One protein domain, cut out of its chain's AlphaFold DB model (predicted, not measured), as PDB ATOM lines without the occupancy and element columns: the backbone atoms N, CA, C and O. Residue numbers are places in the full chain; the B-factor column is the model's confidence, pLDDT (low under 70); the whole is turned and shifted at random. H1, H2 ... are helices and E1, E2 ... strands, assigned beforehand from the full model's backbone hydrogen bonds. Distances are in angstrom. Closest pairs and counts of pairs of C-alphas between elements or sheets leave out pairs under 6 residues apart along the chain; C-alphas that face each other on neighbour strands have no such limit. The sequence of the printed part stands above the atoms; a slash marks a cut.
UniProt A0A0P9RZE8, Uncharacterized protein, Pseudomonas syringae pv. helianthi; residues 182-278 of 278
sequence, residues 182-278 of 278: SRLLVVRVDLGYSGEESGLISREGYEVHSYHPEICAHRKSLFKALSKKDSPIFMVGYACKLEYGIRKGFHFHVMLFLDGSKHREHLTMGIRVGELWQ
ATOM      1  N   SER A 182     142.409 115.190 113.903       85.12
ATOM      2  CA  SER A 182     143.400 115.782 114.823       85.12
ATOM      3  C   SER A 182     143.142 115.416 116.290       85.12
ATOM      4  O   SER A 182     144.058 115.401 117.110       85.12
ATOM      5  N   ARG A 183     141.881 115.112 116.620       89.88
ATOM      6  CA  ARG A 183     141.441 114.625 117.926       89.88
ATOM      7  C   ARG A 183     140.231 113.717 117.744       89.88
ATOM      8  O   ARG A 183     139.275 114.107 117.083       89.88
ATOM      9  N   LEU A 184     140.244 112.548 118.375       90.75
ATOM     10  CA  LEU A 184     139.108 111.629 118.380       90.75
ATOM     11  C   LEU A 184     138.329 111.765 119.687       90.75
ATOM     12  O   LEU A 184     138.900 111.619 120.766       90.75
ATOM     13  N   LEU A 185     137.030 112.038 119.591       91.75
ATOM     14  CA  LEU A 185     136.104 111.951 120.716       91.75
ATOM     15  C   LEU A 185     135.318 110.645 120.597       91.75
ATOM     16  O   LEU A 185     134.693 110.390 119.569       91.75
ATOM     17  N   VAL A 186     135.345 109.825 121.646       92.50
ATOM     18  CA  VAL A 186     134.632 108.543 121.689       92.50
ATOM     19  C   VAL A 186     133.433 108.667 122.621       92.50
ATOM     20  O   VAL A 186     133.590 109.034 123.783       92.50
ATOM     21  N   VAL A 187     132.240 108.345 122.120       93.19
ATOM     22  CA  VAL A 187     131.006 108.294 122.916       93.19
ATOM     23  C   VAL A 187     130.545 106.847 122.985       93.19
ATOM     24  O   VAL A 187     130.171 106.268 121.967       93.19
ATOM     25  N   ARG A 188     130.588 106.251 124.178       93.75
ATOM     26  CA  ARG A 188     130.026 104.921 124.420       93.75
ATOM     27  C   ARG A 188     128.599 105.061 124.936       93.75
ATOM     28  O   ARG A 188     128.380 105.745 125.931       93.75
ATOM     29  N   VAL A 189     127.666 104.370 124.295       93.00
ATOM     30  CA  VAL A 189     126.290 104.207 124.770       93.00
ATOM     31  C   VAL A 189     125.937 102.728 124.848       93.00
ATOM     32  O   VAL A 189     126.306 101.937 123.976       93.00
ATOM     33  N   ASP A 190     125.214 102.373 125.902       92.12
ATOM     34  CA  ASP A 190     124.700 101.029 126.127       92.12
ATOM     35  C   ASP A 190     123.178 101.086 125.906       92.12
ATOM     36  O   ASP A 190     122.447 101.660 126.712       92.12
ATOM     37  N   LEU A 191     122.712 100.549 124.776       90.12
ATOM     38  CA  LEU A 191     121.318 100.616 124.326       90.12
ATOM     39  C   LEU A 191     120.611  99.297 124.640       90.12
ATOM     40  O   LEU A 191     120.880  98.280 124.002       90.12
ATOM     41  N   GLY A 192     119.731  99.308 125.636       87.31
ATOM     42  CA  GLY A 192     118.900  98.162 126.007       87.31
ATOM     43  C   GLY A 192     117.449  98.329 125.567       87.31
ATOM     44  O   GLY A 192     117.043  99.402 125.122       87.31
ATOM     45  N   TYR A 193     116.667  97.267 125.719       83.94
ATOM     46  CA  TYR A 193     115.212  97.318 125.594       83.94
ATOM     47  C   TYR A 193     114.574  97.530 126.974       83.94
ATOM     48  O   TYR A 193     115.074  97.025 127.980       83.94
ATOM     49  N   SER A 194     113.482  98.292 127.028       74.94
ATOM     50  CA  SER A 194     112.695  98.553 128.241       74.94
ATOM     51  C   SER A 194     111.226  98.201 128.007       74.94
ATOM     52  O   SER A 194     110.721  98.422 126.910       74.94
ATOM     53  N   GLY A 195     110.538  97.706 129.040       64.38
ATOM     54  CA  GLY A 195     109.116  97.346 128.985       64.38
ATOM     55  C   GLY A 195     108.856  95.838 128.913       64.38
ATOM     56  O   GLY A 195     109.480  95.115 128.131       64.38
ATOM     57  N   GLU A 196     107.910  95.378 129.738       55.16
ATOM     58  CA  GLU A 196     107.561  93.958 129.919       55.16
ATOM     59  C   GLU A 196     107.007  93.298 128.648       55.16
ATOM     60  O   GLU A 196     107.156  92.094 128.466       55.16
ATOM     61  N   GLU A 197     106.427  94.084 127.741       54.22
ATOM     62  CA  GLU A 197     105.804  93.604 126.502       54.22
ATOM     63  C   GLU A 197     106.813  93.250 125.401       54.22
ATOM     64  O   GLU A 197     106.459  92.594 124.426       54.22
ATOM     65  N   SER A 198     108.076  93.675 125.528       53.75
ATOM     66  CA  SER A 198     109.026  93.588 124.414       53.75
ATOM     67  C   SER A 198     109.507  92.168 124.109       53.75
ATOM     68  O   SER A 198     110.054  91.961 123.034       53.75
ATOM     69  N   GLY A 199     109.385  91.199 125.028       60.09
ATOM     70  CA  GLY A 199     109.965  89.848 124.883       60.09
ATOM     71  C   GLY A 199     111.502  89.814 124.739       60.09
ATOM     72  O   GLY A 199     112.102  88.745 124.733       60.09
ATOM     73  N   LEU A 200     112.145  90.984 124.654       63.25
ATOM     74  CA  LEU A 200     113.577  91.202 124.437       63.25
ATOM     75  C   LEU A 200     114.345  91.420 125.749       63.25
ATOM     76  O   LEU A 200     115.578  91.482 125.743       63.25
ATOM     77  N   ILE A 201     113.616  91.538 126.863       59.69
ATOM     78  CA  ILE A 201     114.132  91.628 128.231       59.69
ATOM     79  C   ILE A 201     114.111  90.235 128.849       59.69
ATOM     80  O   ILE A 201     113.147  89.490 128.698       59.69
ATOM     81  N   SER A 202     115.173  89.892 129.571       53.28
ATOM     82  CA  SER A 202     115.238  88.638 130.313       53.28
ATOM     83  C   SER A 202     114.620  88.827 131.704       53.28
ATOM     84  O   SER A 202     114.976  89.755 132.434       53.28
ATOM     85  N   ARG A 203     113.643  87.977 132.034       53.97
ATOM     86  CA  ARG A 203     113.060  87.829 133.374       53.97
ATOM     87  C   ARG A 203     113.686  86.611 134.052       53.97
ATOM     88  O   ARG A 203     114.028  85.638 133.379       53.97
ATOM     89  N   GLU A 204     113.797  86.650 135.378       49.06
ATOM     90  CA  GLU A 204     114.142  85.459 136.161       49.06
ATOM     91  C   GLU A 204     113.169  84.323 135.802       49.06
ATOM     92  O   GLU A 204     111.954  84.488 135.895       49.06
ATOM     93  N   GLY A 205     113.710  83.196 135.329       45.69
ATOM     94  CA  GLY A 205     112.934  82.000 134.991       45.69
ATOM     95  C   GLY A 205     112.386  81.892 133.560       45.69
ATOM     96  O   GLY A 205     111.598  80.983 133.321       45.69
ATOM     97  N   TYR A 206     112.774  82.756 132.612       43.28
ATOM     98  CA  TYR A 206     112.362  82.605 131.205       43.28
ATOM     99  C   TYR A 206     113.409  81.903 130.333       43.28
ATOM    100  O   TYR A 206     114.601  82.217 130.397       43.28
ATOM    101  N   GLU A 207     112.913  80.992 129.488       48.00
ATOM    102  CA  GLU A 207     113.635  80.322 128.405       48.00
ATOM    103  C   GLU A 207     114.387  81.353 127.560       48.00
ATOM    104  O   GLU A 207     113.844  82.401 127.198       48.00
ATOM    105  N   VAL A 208     115.651  81.072 127.233       47.34
ATOM    106  CA  VAL A 208     116.434  81.929 126.340       47.34
ATOM    107  C   VAL A 208     115.761  81.930 124.970       47.34
ATOM    108  O   VAL A 208     115.948  81.022 124.158       47.34
ATOM    109  N   HIS A 209     114.930  82.942 124.725       48.06
ATOM    110  CA  HIS A 209     114.184  83.025 123.487       48.06
ATOM    111  C   HIS A 209     115.139  83.127 122.296       48.06
ATOM    112  O   HIS A 209     116.120  83.880 122.270       48.06
ATOM    113  N   SER A 210     114.832  82.280 121.319       51.16
ATOM    114  CA  SER A 210     115.512  82.162 120.042       51.16
ATOM    115  C   SER A 210     115.540  83.503 119.307       51.16
ATOM    116  O   SER A 210     114.628  84.308 119.429       51.16
ATOM    117  N   TYR A 211     116.605  83.709 118.531       54.28
ATOM    118  CA  TYR A 211     116.821  84.786 117.560       54.28
ATOM    119  C   TYR A 211     115.622  85.719 117.277       54.28
ATOM    120  O   TYR A 211     114.660  85.334 116.617       54.28
ATOM    121  N   HIS A 212     115.763  86.987 117.668       66.06
ATOM    122  CA  HIS A 212     114.801  88.051 117.387       66.06
ATOM    123  C   HIS A 212     115.225  88.861 116.141       66.06
ATOM    124  O   HIS A 212     116.158  89.677 116.222       66.06
ATOM    125  N   PRO A 213     114.611  88.655 114.959       70.88
ATOM    126  CA  PRO A 213     114.978  89.364 113.728       70.88
ATOM    127  C   PRO A 213     114.837  90.895 113.833       70.88
ATOM    128  O   PRO A 213     115.590  91.635 113.186       70.88
ATOM    129  N   GLU A 214     113.925  91.377 114.673       78.88
ATOM    130  CA  GLU A 214     113.680  92.787 114.968       78.88
ATOM    131  C   GLU A 214     114.911  93.483 115.559       78.88
ATOM    132  O   GLU A 214     115.201  94.615 115.181       78.88
ATOM    133  N   ILE A 215     115.740  92.795 116.355       80.81
ATOM    134  CA  ILE A 215     116.997  93.345 116.897       80.81
ATOM    135  C   ILE A 215     117.911  93.817 115.762       80.81
ATOM    136  O   ILE A 215     118.524  94.891 115.809       80.81
ATOM    137  N   CYS A 216     117.993  93.024 114.691       80.62
ATOM    138  CA  CYS A 216     118.771  93.390 113.517       80.62
ATOM    139  C   CYS A 216     118.157  94.576 112.763       80.62
ATOM    140  O   CYS A 216     118.913  95.378 112.204       80.62
ATOM    141  N   ALA A 217     116.827  94.684 112.729       84.62
ATOM    142  CA  ALA A 217     116.116  95.799 112.113       84.62
ATOM    143  C   ALA A 217     116.306  97.099 112.908       84.62
ATOM    144  O   ALA A 217     116.698  98.104 112.315       84.62
ATOM    145  N   HIS A 218     116.156  97.063 114.235       88.25
ATOM    146  CA  HIS A 218     116.391  98.194 115.136       88.25
ATOM    147  C   HIS A 218     117.817  98.732 114.984       88.25
ATOM    148  O   HIS A 218     118.014  99.917 114.715       88.25
ATOM    149  N   ARG A 219     118.826  97.845 114.998       86.75
ATOM    150  CA  ARG A 219     120.223  98.232 114.740       86.75
ATOM    151  C   ARG A 219     120.392  98.926 113.387       86.75
ATOM    152  O   ARG A 219     121.086  99.934 113.289       86.75
ATOM    153  N   LYS A 220     119.805  98.367 112.322       87.44
ATOM    154  CA  LYS A 220     119.878  98.962 110.975       87.44
ATOM    155  C   LYS A 220     119.214 100.339 110.947       87.44
ATOM    156  O   LYS A 220     119.773 101.241 110.332       87.44
ATOM    157  N   SER A 221     118.062 100.490 111.599       91.00
ATOM    158  CA  SER A 221     117.333 101.757 111.685       91.00
ATOM    159  C   SER A 221     118.176 102.831 112.372       91.00
ATOM    160  O   SER A 221     118.399 103.893 111.787       91.00
ATOM    161  N   LEU A 222     118.757 102.507 113.534       90.56
ATOM    162  CA  LEU A 222     119.632 103.409 114.280       90.56
ATOM    163  C   LEU A 222     120.807 103.893 113.425       90.56
ATOM    164  O   LEU A 222     120.985 105.093 113.234       90.56
ATOM    165  N   PHE A 223     121.596 102.980 112.845       89.06
ATOM    166  CA  PHE A 223     122.758 103.396 112.049       89.06
ATOM    167  C   PHE A 223     122.369 104.091 110.744       89.06
ATOM    168  O   PHE A 223     123.099 104.973 110.296       89.06
ATOM    169  N   LYS A 224     121.205 103.770 110.165       89.62
ATOM    170  CA  LYS A 224     120.658 104.527 109.035       89.62
ATOM    171  C   LYS A 224     120.364 105.968 109.445       89.62
ATOM    172  O   LYS A 224     120.773 106.873 108.723       89.62
ATOM    173  N   ALA A 225     119.715 106.190 110.591       90.69
ATOM    174  CA  ALA A 225     119.455 107.526 111.123       90.69
ATOM    175  C   ALA A 225     120.759 108.284 111.426       90.69
ATOM    176  O   ALA A 225     120.924 109.413 110.973       90.69
ATOM    177  N   LEU A 226     121.720 107.631 112.089       89.00
ATOM    178  CA  LEU A 226     123.022 108.220 112.415       89.00
ATOM    179  C   LEU A 226     123.850 108.586 111.174       89.00
ATOM    180  O   LEU A 226     124.621 109.540 111.227       89.00
ATOM    181  N   SER A 227     123.693 107.842 110.072       86.31
ATOM    182  CA  SER A 227     124.425 108.052 108.813       86.31
ATOM    183  C   SER A 227     123.868 109.162 107.914       86.31
ATOM    184  O   SER A 227     124.469 109.460 106.879       86.31
ATOM    185  N   LYS A 228     122.715 109.755 108.250       87.56
ATOM    186  CA  LYS A 228     122.138 110.822 107.424       87.56
ATOM    187  C   LYS A 228     123.033 112.067 107.444       87.56
ATOM    188  O   LYS A 228     123.669 112.371 108.448       87.56
ATOM    189  N   LYS A 229     123.060 112.813 106.332       79.88
ATOM    190  CA  LYS A 229     123.888 114.028 106.187       79.88
ATOM    191  C   LYS A 229     123.514 115.138 107.170       79.88
ATOM    192  O   LYS A 229     124.366 115.940 107.526       79.88
ATOM    193  N   ASP A 230     122.254 115.184 107.574       81.19
ATOM    194  CA  ASP A 230     121.683 116.109 108.549       81.19
ATOM    195  C   ASP A 230     121.707 115.549 109.983       81.19
ATOM    196  O   ASP A 230     121.131 116.147 110.889       81.19
ATOM    197  N   SER A 231     122.372 114.407 110.206       81.06
ATOM    198  CA  SER A 231     122.477 113.795 111.528       81.06
ATOM    199  C   SER A 231     123.168 114.753 112.502       81.06
ATOM    200  O   SER A 231     124.321 115.131 112.274       81.06
ATOM    201  N   PRO A 232     122.536 115.090 113.639       73.31
ATOM    202  CA  PRO A 232     123.060 116.069 114.590       73.31
ATOM    203  C   PRO A 232     124.297 115.578 115.367       73.31
ATOM    204  O   PRO A 232     124.795 116.292 116.240       73.31
ATOM    205  N   ILE A 233     124.759 114.354 115.089       82.31
ATOM    206  CA  ILE A 233     125.888 113.684 115.745       82.31
ATOM    207  C   ILE A 233     127.164 113.737 114.885       82.31
ATOM    208  O   ILE A 233     128.247 113.694 115.454       82.31
ATOM    209  N   PHE A 234     127.060 113.863 113.550       82.69
ATOM    210  CA  PHE A 234     128.196 113.942 112.604       82.69
ATOM    211  C   PHE A 234     129.368 112.984 112.914       82.69
ATOM    212  O   PHE A 234     130.522 113.390 113.064       82.69
ATOM    213  N   MET A 235     129.078 111.684 113.014       89.31
ATOM    214  CA  MET A 235     130.102 110.680 113.313       89.31
ATOM    215  C   MET A 235     131.058 110.426 112.141       89.31
ATOM    216  O   MET A 235     130.648 110.380 110.983       89.31
ATOM    217  N   VAL A 236     132.330 110.184 112.465       89.81
ATOM    218  CA  VAL A 236     133.368 109.732 111.520       89.81
ATOM    219  C   VAL A 236     133.510 108.206 111.499       89.81
ATOM    220  O   VAL A 236     134.162 107.648 110.621       89.81
ATOM    221  N   GLY A 237     132.882 107.515 112.453       90.56
ATOM    222  CA  GLY A 237     132.860 106.060 112.513       90.56
ATOM    223  C   GLY A 237     132.082 105.521 113.709       90.56
ATOM    224  O   GLY A 237     131.633 106.280 114.567       90.56
ATOM    225  N   TYR A 238     131.943 104.197 113.781       92.25
ATOM    226  CA  TYR A 238     131.377 103.530 114.951       92.25
ATOM    227  C   TYR A 238     131.844 102.075 115.082       92.25
ATOM    228  O   TYR A 238     132.234 101.433 114.109       92.25
ATOM    229  N   ALA A 239     131.735 101.533 116.290       87.50
ATOM    230  CA  ALA A 239     131.784 100.106 116.574       87.50
ATOM    231  C   ALA A 239     130.529  99.713 117.363       87.50
ATOM    232  O   ALA A 239     130.047 100.473 118.197       87.50
ATOM    233  N   CYS A 240     129.972  98.537 117.084       86.62
ATOM    234  CA  CYS A 240     128.741  98.076 117.718       86.62
ATOM    235  C   CYS A 240     128.811  96.581 117.986       86.62
ATOM    236  O   CYS A 240     129.217  95.811 117.113       86.62
ATOM    237  N   LYS A 241     128.367  96.182 119.175       82.50
ATOM    238  CA  LYS A 241     128.288  94.794 119.596       82.50
ATOM    239  C   LYS A 241     126.940  94.509 120.241       82.50
ATOM    240  O   LYS A 241     126.492  95.292 121.065       82.50
ATOM    241  N   LEU A 242     126.324  93.394 119.855       82.00
ATOM    242  CA  LEU A 242     125.149  92.850 120.526       82.00
ATOM    243  C   LEU A 242     125.609  91.925 121.652       82.00
ATOM    244  O   LEU A 242     126.491  91.090 121.450       82.00
ATOM    245  N   GLU A 243     124.999  92.069 122.814       76.38
ATOM    246  CA  GLU A 243     125.173  91.186 123.957       76.38
ATOM    247  C   GLU A 243     123.810  90.736 124.478       76.38
ATOM    248  O   GLU A 243     122.784  91.369 124.223       76.38
ATOM    249  N   TYR A 244     123.817  89.628 125.211       70.88
ATOM    250  CA  TYR A 244     122.673  89.158 125.972       70.88
ATOM    251  C   TYR A 244     123.088  89.072 127.436       70.88
ATOM    252  O   TYR A 244     124.022  88.346 127.782       70.88
ATOM    253  N   GLY A 245     122.426  89.848 128.288       68.19
ATOM    254  CA  GLY A 245     122.608  89.788 129.732       68.19
ATOM    255  C   GLY A 245     121.351  89.238 130.382       68.19
ATOM    256  O   GLY A 245     120.263  89.701 130.080       68.19
ATOM    257  N   ILE A 246     121.479  88.323 131.334       62.16
ATOM    258  CA  ILE A 246     120.328  87.654 131.974       62.16
ATOM    259  C   ILE A 246     119.380  88.627 132.695       62.16
ATOM    260  O   ILE A 246     118.214  88.339 132.890       62.16
ATOM    261  N   ARG A 247     119.846  89.811 133.095       66.81
ATOM    262  CA  ARG A 247     118.961  90.847 133.662       66.81
ATOM    263  C   ARG A 247     118.595  91.944 132.667       66.81
ATOM    264  O   ARG A 247     117.594  92.622 132.842       66.81
ATOM    265  N   LYS A 248     119.434  92.158 131.651       68.12
ATOM    266  CA  LYS A 248     119.281  93.247 130.670       68.12
ATOM    267  C   LYS A 248     118.593  92.798 129.379       68.12
ATOM    268  O   LYS A 248     118.232  93.643 128.571       68.12
ATOM    269  N   GLY A 249     118.447  91.491 129.174       73.00
ATOM    270  CA  GLY A 249     118.121  90.907 127.881       73.00
ATOM    271  C   GLY A 249     119.138  91.286 126.803       73.00
ATOM    272  O   GLY A 249     120.328  91.512 127.077       73.00
ATOM    273  N   PHE A 250     118.656  91.368 125.567       76.25
ATOM    274  CA  PHE A 250     119.457  91.841 124.445       76.25
ATOM    275  C   PHE A 250     119.784  93.328 124.588       76.25
ATOM    276  O   PHE A 250     118.918  94.150 124.874       76.25
ATOM    277  N   HIS A 251     121.039  93.693 124.353       85.56
ATOM    278  CA  HIS A 251     121.467  95.086 124.381       85.56
ATOM    279  C   HIS A 251     122.675  95.320 123.478       85.56
ATOM    280  O   HIS A 251     123.481  94.425 123.226       85.56
ATOM    281  N   PHE A 252     122.803  96.545 122.979       85.25
ATOM    282  CA  PHE A 252     123.917  96.966 122.148       85.25
ATOM    283  C   PHE A 252     124.905  97.817 122.933       85.25
ATOM    284  O   PHE A 252     124.546  98.856 123.476       85.25
ATOM    285  N   HIS A 253     126.178  97.443 122.888       90.31
ATOM    286  CA  HIS A 253     127.271  98.366 123.166       90.31
ATOM    287  C   HIS A 253     127.635  99.084 121.875       90.31
ATOM    288  O   HIS A 253     128.052  98.446 120.905       90.31
ATOM    289  N   VAL A 254     127.484 100.404 121.850       91.31
ATOM    290  CA  VAL A 254     127.835 101.237 120.700       91.31
ATOM    291  C   VAL A 254     128.917 102.220 121.115       91.31
ATOM    292  O   VAL A 254     128.756 102.968 122.072       91.31
ATOM    293  N   MET A 255     130.021 102.235 120.378       92.62
ATOM    294  CA  MET A 255     131.030 103.287 120.438       92.62
ATOM    295  C   MET A 255     130.908 104.126 119.176       92.62
ATOM    296  O   MET A 255     131.072 103.608 118.074       92.62
ATOM    297  N   LEU A 256     130.623 105.410 119.331       92.44
ATOM    298  CA  LEU A 256     130.635 106.384 118.249       92.44
ATOM    299  C   LEU A 256     131.965 107.126 118.256       92.44
ATOM    300  O   LEU A 256     132.445 107.554 119.306       92.44
ATOM    301  N   PHE A 257     132.536 107.286 117.071       91.69
ATOM    302  CA  PHE A 257     133.774 108.009 116.838       91.69
ATOM    303  C   PHE A 257     133.434 109.349 116.194       91.69
ATOM    304  O   PHE A 257     132.841 109.386 115.115       91.69
ATOM    305  N   LEU A 258     133.785 110.446 116.864       91.19
ATOM    306  CA  LEU A 258     133.498 111.816 116.444       91.19
ATOM    307  C   LEU A 258     134.803 112.597 116.267       91.19
ATOM    308  O   LEU A 258     135.770 112.389 117.003       91.19
ATOM    309  N   ASP A 259     134.805 113.554 115.342       89.50
ATOM    310  CA  ASP A 259     135.896 114.518 115.217       89.50
ATOM    311  C   ASP A 259     135.862 115.476 116.417       89.50
ATOM    312  O   ASP A 259     135.065 116.416 116.497       89.50
ATOM    313  N   GLY A 260     136.741 115.232 117.383       88.00
ATOM    314  CA  GLY A 260     136.822 116.006 118.611       88.00
ATOM    315  C   GLY A 260     137.216 117.463 118.375       88.00
ATOM    316  O   GLY A 260     137.083 118.268 119.288       88.00
ATOM    317  N   SER A 261     137.701 117.856 117.194       85.50
ATOM    318  CA  SER A 261     137.900 119.280 116.888       85.50
ATOM    319  C   SER A 261     136.572 120.029 116.692       85.50
ATOM    320  O   SER A 261     136.500 121.226 116.970       85.50
ATOM    321  N   LYS A 262     135.509 119.312 116.305       82.06
ATOM    322  CA  LYS A 262     134.168 119.845 116.009       82.06
ATOM    323  C   LYS A 262     133.161 119.606 117.132       82.06
ATOM    324  O   LYS A 262     132.181 120.335 117.240       82.06
ATOM    325  N   HIS A 263     133.414 118.618 117.989       79.56
ATOM    326  CA  HIS A 263     132.518 118.232 119.080       79.56
ATOM    327  C   HIS A 263     133.183 118.399 120.453       79.56
ATOM    328  O   HIS A 263     134.329 117.999 120.660       79.56
ATOM    329  N   ARG A 264     132.448 118.973 121.418       70.31
ATOM    330  CA  ARG A 264     132.890 119.118 122.822       70.31
ATOM    331  C   ARG A 264     131.954 118.454 123.843       70.31
ATOM    332  O   ARG A 264     132.384 118.177 124.958       70.31
ATOM    333  N   GLU A 265     130.720 118.130 123.458       81.12
ATOM    334  CA  GLU A 265     129.661 117.671 124.368       81.12
ATOM    335  C   GLU A 265     129.312 116.188 124.171       81.12
ATOM    336  O   GLU A 265     128.318 115.833 123.541       81.12
ATOM    337  N   HIS A 266     130.131 115.293 124.720       81.00
ATOM    338  CA  HIS A 266     129.910 113.844 124.631       81.00
ATOM    339  C   HIS A 266     128.581 113.393 125.263       81.00
ATOM    340  O   HIS A 266     127.921 112.512 124.713       81.00
ATOM    341  N   LEU A 267     128.160 114.019 126.371       84.75
ATOM    342  CA  LEU A 267     126.902 113.698 127.051       84.75
ATOM    343  C   LEU A 267     125.684 113.976 126.160       84.75
ATOM    344  O   LEU A 267     124.849 113.093 125.976       84.75
ATOM    345  N   THR A 268     125.621 115.163 125.548       88.31
ATOM    346  CA  THR A 268     124.545 115.552 124.623       88.31
ATOM    347  C   THR A 268     124.436 114.571 123.455       88.31
ATOM    348  O   THR A 268     123.335 114.207 123.045       88.31
ATOM    349  N   MET A 269     125.571 114.094 122.929       89.75
ATOM    350  CA  MET A 269     125.571 113.087 121.863       89.75
ATOM    351  C   MET A 269     125.005 111.752 122.349       89.75
ATOM    352  O   MET A 269     124.195 111.156 121.648       89.75
ATOM    353  N   GLY A 270     125.388 111.304 123.548       91.06
ATOM    354  CA  GLY A 270     124.853 110.078 124.136       91.06
ATOM    355  C   GLY A 270     123.333 110.123 124.315       91.06
ATOM    356  O   GLY A 270     122.650 109.175 123.931       91.06
ATOM    357  N   ILE A 271     122.804 111.248 124.811       90.94
ATOM    358  CA  ILE A 271     121.357 111.466 124.980       90.94
ATOM    359  C   ILE A 271     120.633 111.379 123.633       90.94
ATOM    360  O   ILE A 271     119.696 110.596 123.504       90.94
ATOM    361  N   ARG A 272     121.121 112.078 122.599       91.56
ATOM    362  CA  ARG A 272     120.523 112.041 121.249       91.56
ATOM    363  C   ARG A 272     120.492 110.642 120.642       91.56
ATOM    364  O   ARG A 272     119.563 110.299 119.920       91.56
ATOM    365  N   VAL A 273     121.511 109.823 120.904       93.19
ATOM    366  CA  VAL A 273     121.515 108.426 120.440       93.19
ATOM    367  C   VAL A 273     120.444 107.614 121.164       93.19
ATOM    368  O   VAL A 273     119.796 106.789 120.530       93.19
ATOM    369  N   GLY A 274     120.242 107.862 122.461       91.75
ATOM    370  CA  GLY A 274     119.145 107.274 123.228       91.75
ATOM    371  C   GLY A 274     117.769 107.698 122.709       91.75
ATOM    372  O   GLY A 274     116.899 106.852 122.557       91.75
ATOM    373  N   GLU A 275     117.590 108.972 122.357       91.94
ATOM    374  CA  GLU A 275     116.352 109.485 121.745       91.94
ATOM    375  C   GLU A 275     116.073 108.842 120.378       91.94
ATOM    376  O   GLU A 275     114.932 108.535 120.071       91.94
ATOM    377  N   LEU A 276     117.108 108.595 119.565       91.38
ATOM    378  CA  LEU A 276     116.979 107.869 118.292       91.38
ATOM    379  C   LEU A 276     116.707 106.367 118.461       91.38
ATOM    380  O   LEU A 276     116.387 105.696 117.478       91.38
ATOM    381  N   TRP A 277     116.956 105.826 119.652       91.81
ATOM    382  CA  TRP A 277     116.743 104.417 119.965       91.81
ATOM    383  C   TRP A 277     115.311 104.118 120.422       91.81
ATOM    384  O   TRP A 277     114.863 102.986 120.243       91.81
ATOM    385  N   GLN A 278     114.629 105.115 120.998       85.94
ATOM    386  CA  GLN A 278     113.199 105.072 121.320       85.94
ATOM    387  C   GLN A 278     112.349 105.055 120.045       85.94
ATOM    388  O   GLN A 278     111.333 104.326 120.056       85.94
TER     389      GLN A 278
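What this domain is: This is residues 182 to 278 of the 278 residues of an uncharacterized protein of Pseudomonas syringae pv. helianthi (UniProt A0A0P9RZE8). A narrow, twisted sheet of three long antiparallel strands has two helices over one face and leaves its other face bare; H1 runs along the strands and the shorter H2 slants across E1 and E3. The link of residues 193 to 212 loops past one end of the sheet and makes one end of a rod that spans 49 by 21 by 19 A. The printed part has 97 residues, with two named helices and three named strands in the order E1, H1, E2, E3, H2. The sheet's order is E1, E3, E2, and the class is mixed, helices and strands. The whole is only just compact, close to loose, with a radius of gyration of the C-alphas of 14.9 A.

Where its parts are: Strand E1, residues 184 to 192, begins at C-alpha 184 (139.108, 111.629, 118.380) and is 25.5 A long from first to last C-alpha. Helix H1, residues 213 to 226, is 20.5 A long and begins at C-alpha 213 (114.978, 89.364, 113.728). Strand E2, residues 235 to 245, is 27.6 A long, and strand E3, residues 249 to 259, is 32.2 A long. Helix H2, residues 266 to 275, is 14.5 A long and ends at C-alpha 275 (116.352, 109.485, 121.745).

How they stand to each other: E3 is the inner strand. E1 and E3 are antiparallel at 163 degrees, with N 189 and O 254 within hydrogen-bond range at 2.8 A. E2 and E3 form a hairpin at 164 degrees, with N 241 and O 253 at 2.9 A. E1, H1 and E2 form a split strand-helix-strand unit, two strands running the same way with E3 between them in the sheet; its crossover is right-handed. H1 is on the sheet at a height of 10.0 A, along the strands, at 18 degrees to E3 on the local plane. The closest C-alphas of H1 and E2, those of Leu 226 and Met 235, are 7.5 A apart. H2 is on the same face, at a height of 8.5 A, slantwise to the strands at 44 degrees to E3 on the local plane. The closest C-alphas of H2 and E1, those of His 266 and Val 187, are 5.9 A apart. H1 and H2 are near each other, with 6 pairs of C-alphas within 10 A. In H1 and H2 every O i to N i+4 pair is within hydrogen-bond range.

The domain as a whole: The two C-alphas farthest apart, those of Ser 182 and Gly 205, are 49.8 A apart. The printed part has no cut and ends at Gln 278, the chain's last residue. The link from E1 to H1 is long, with 20 residues. The mean pLDDT of the printed part is 79.4, and residues 195 to 212 and 245 to 248 are under 70.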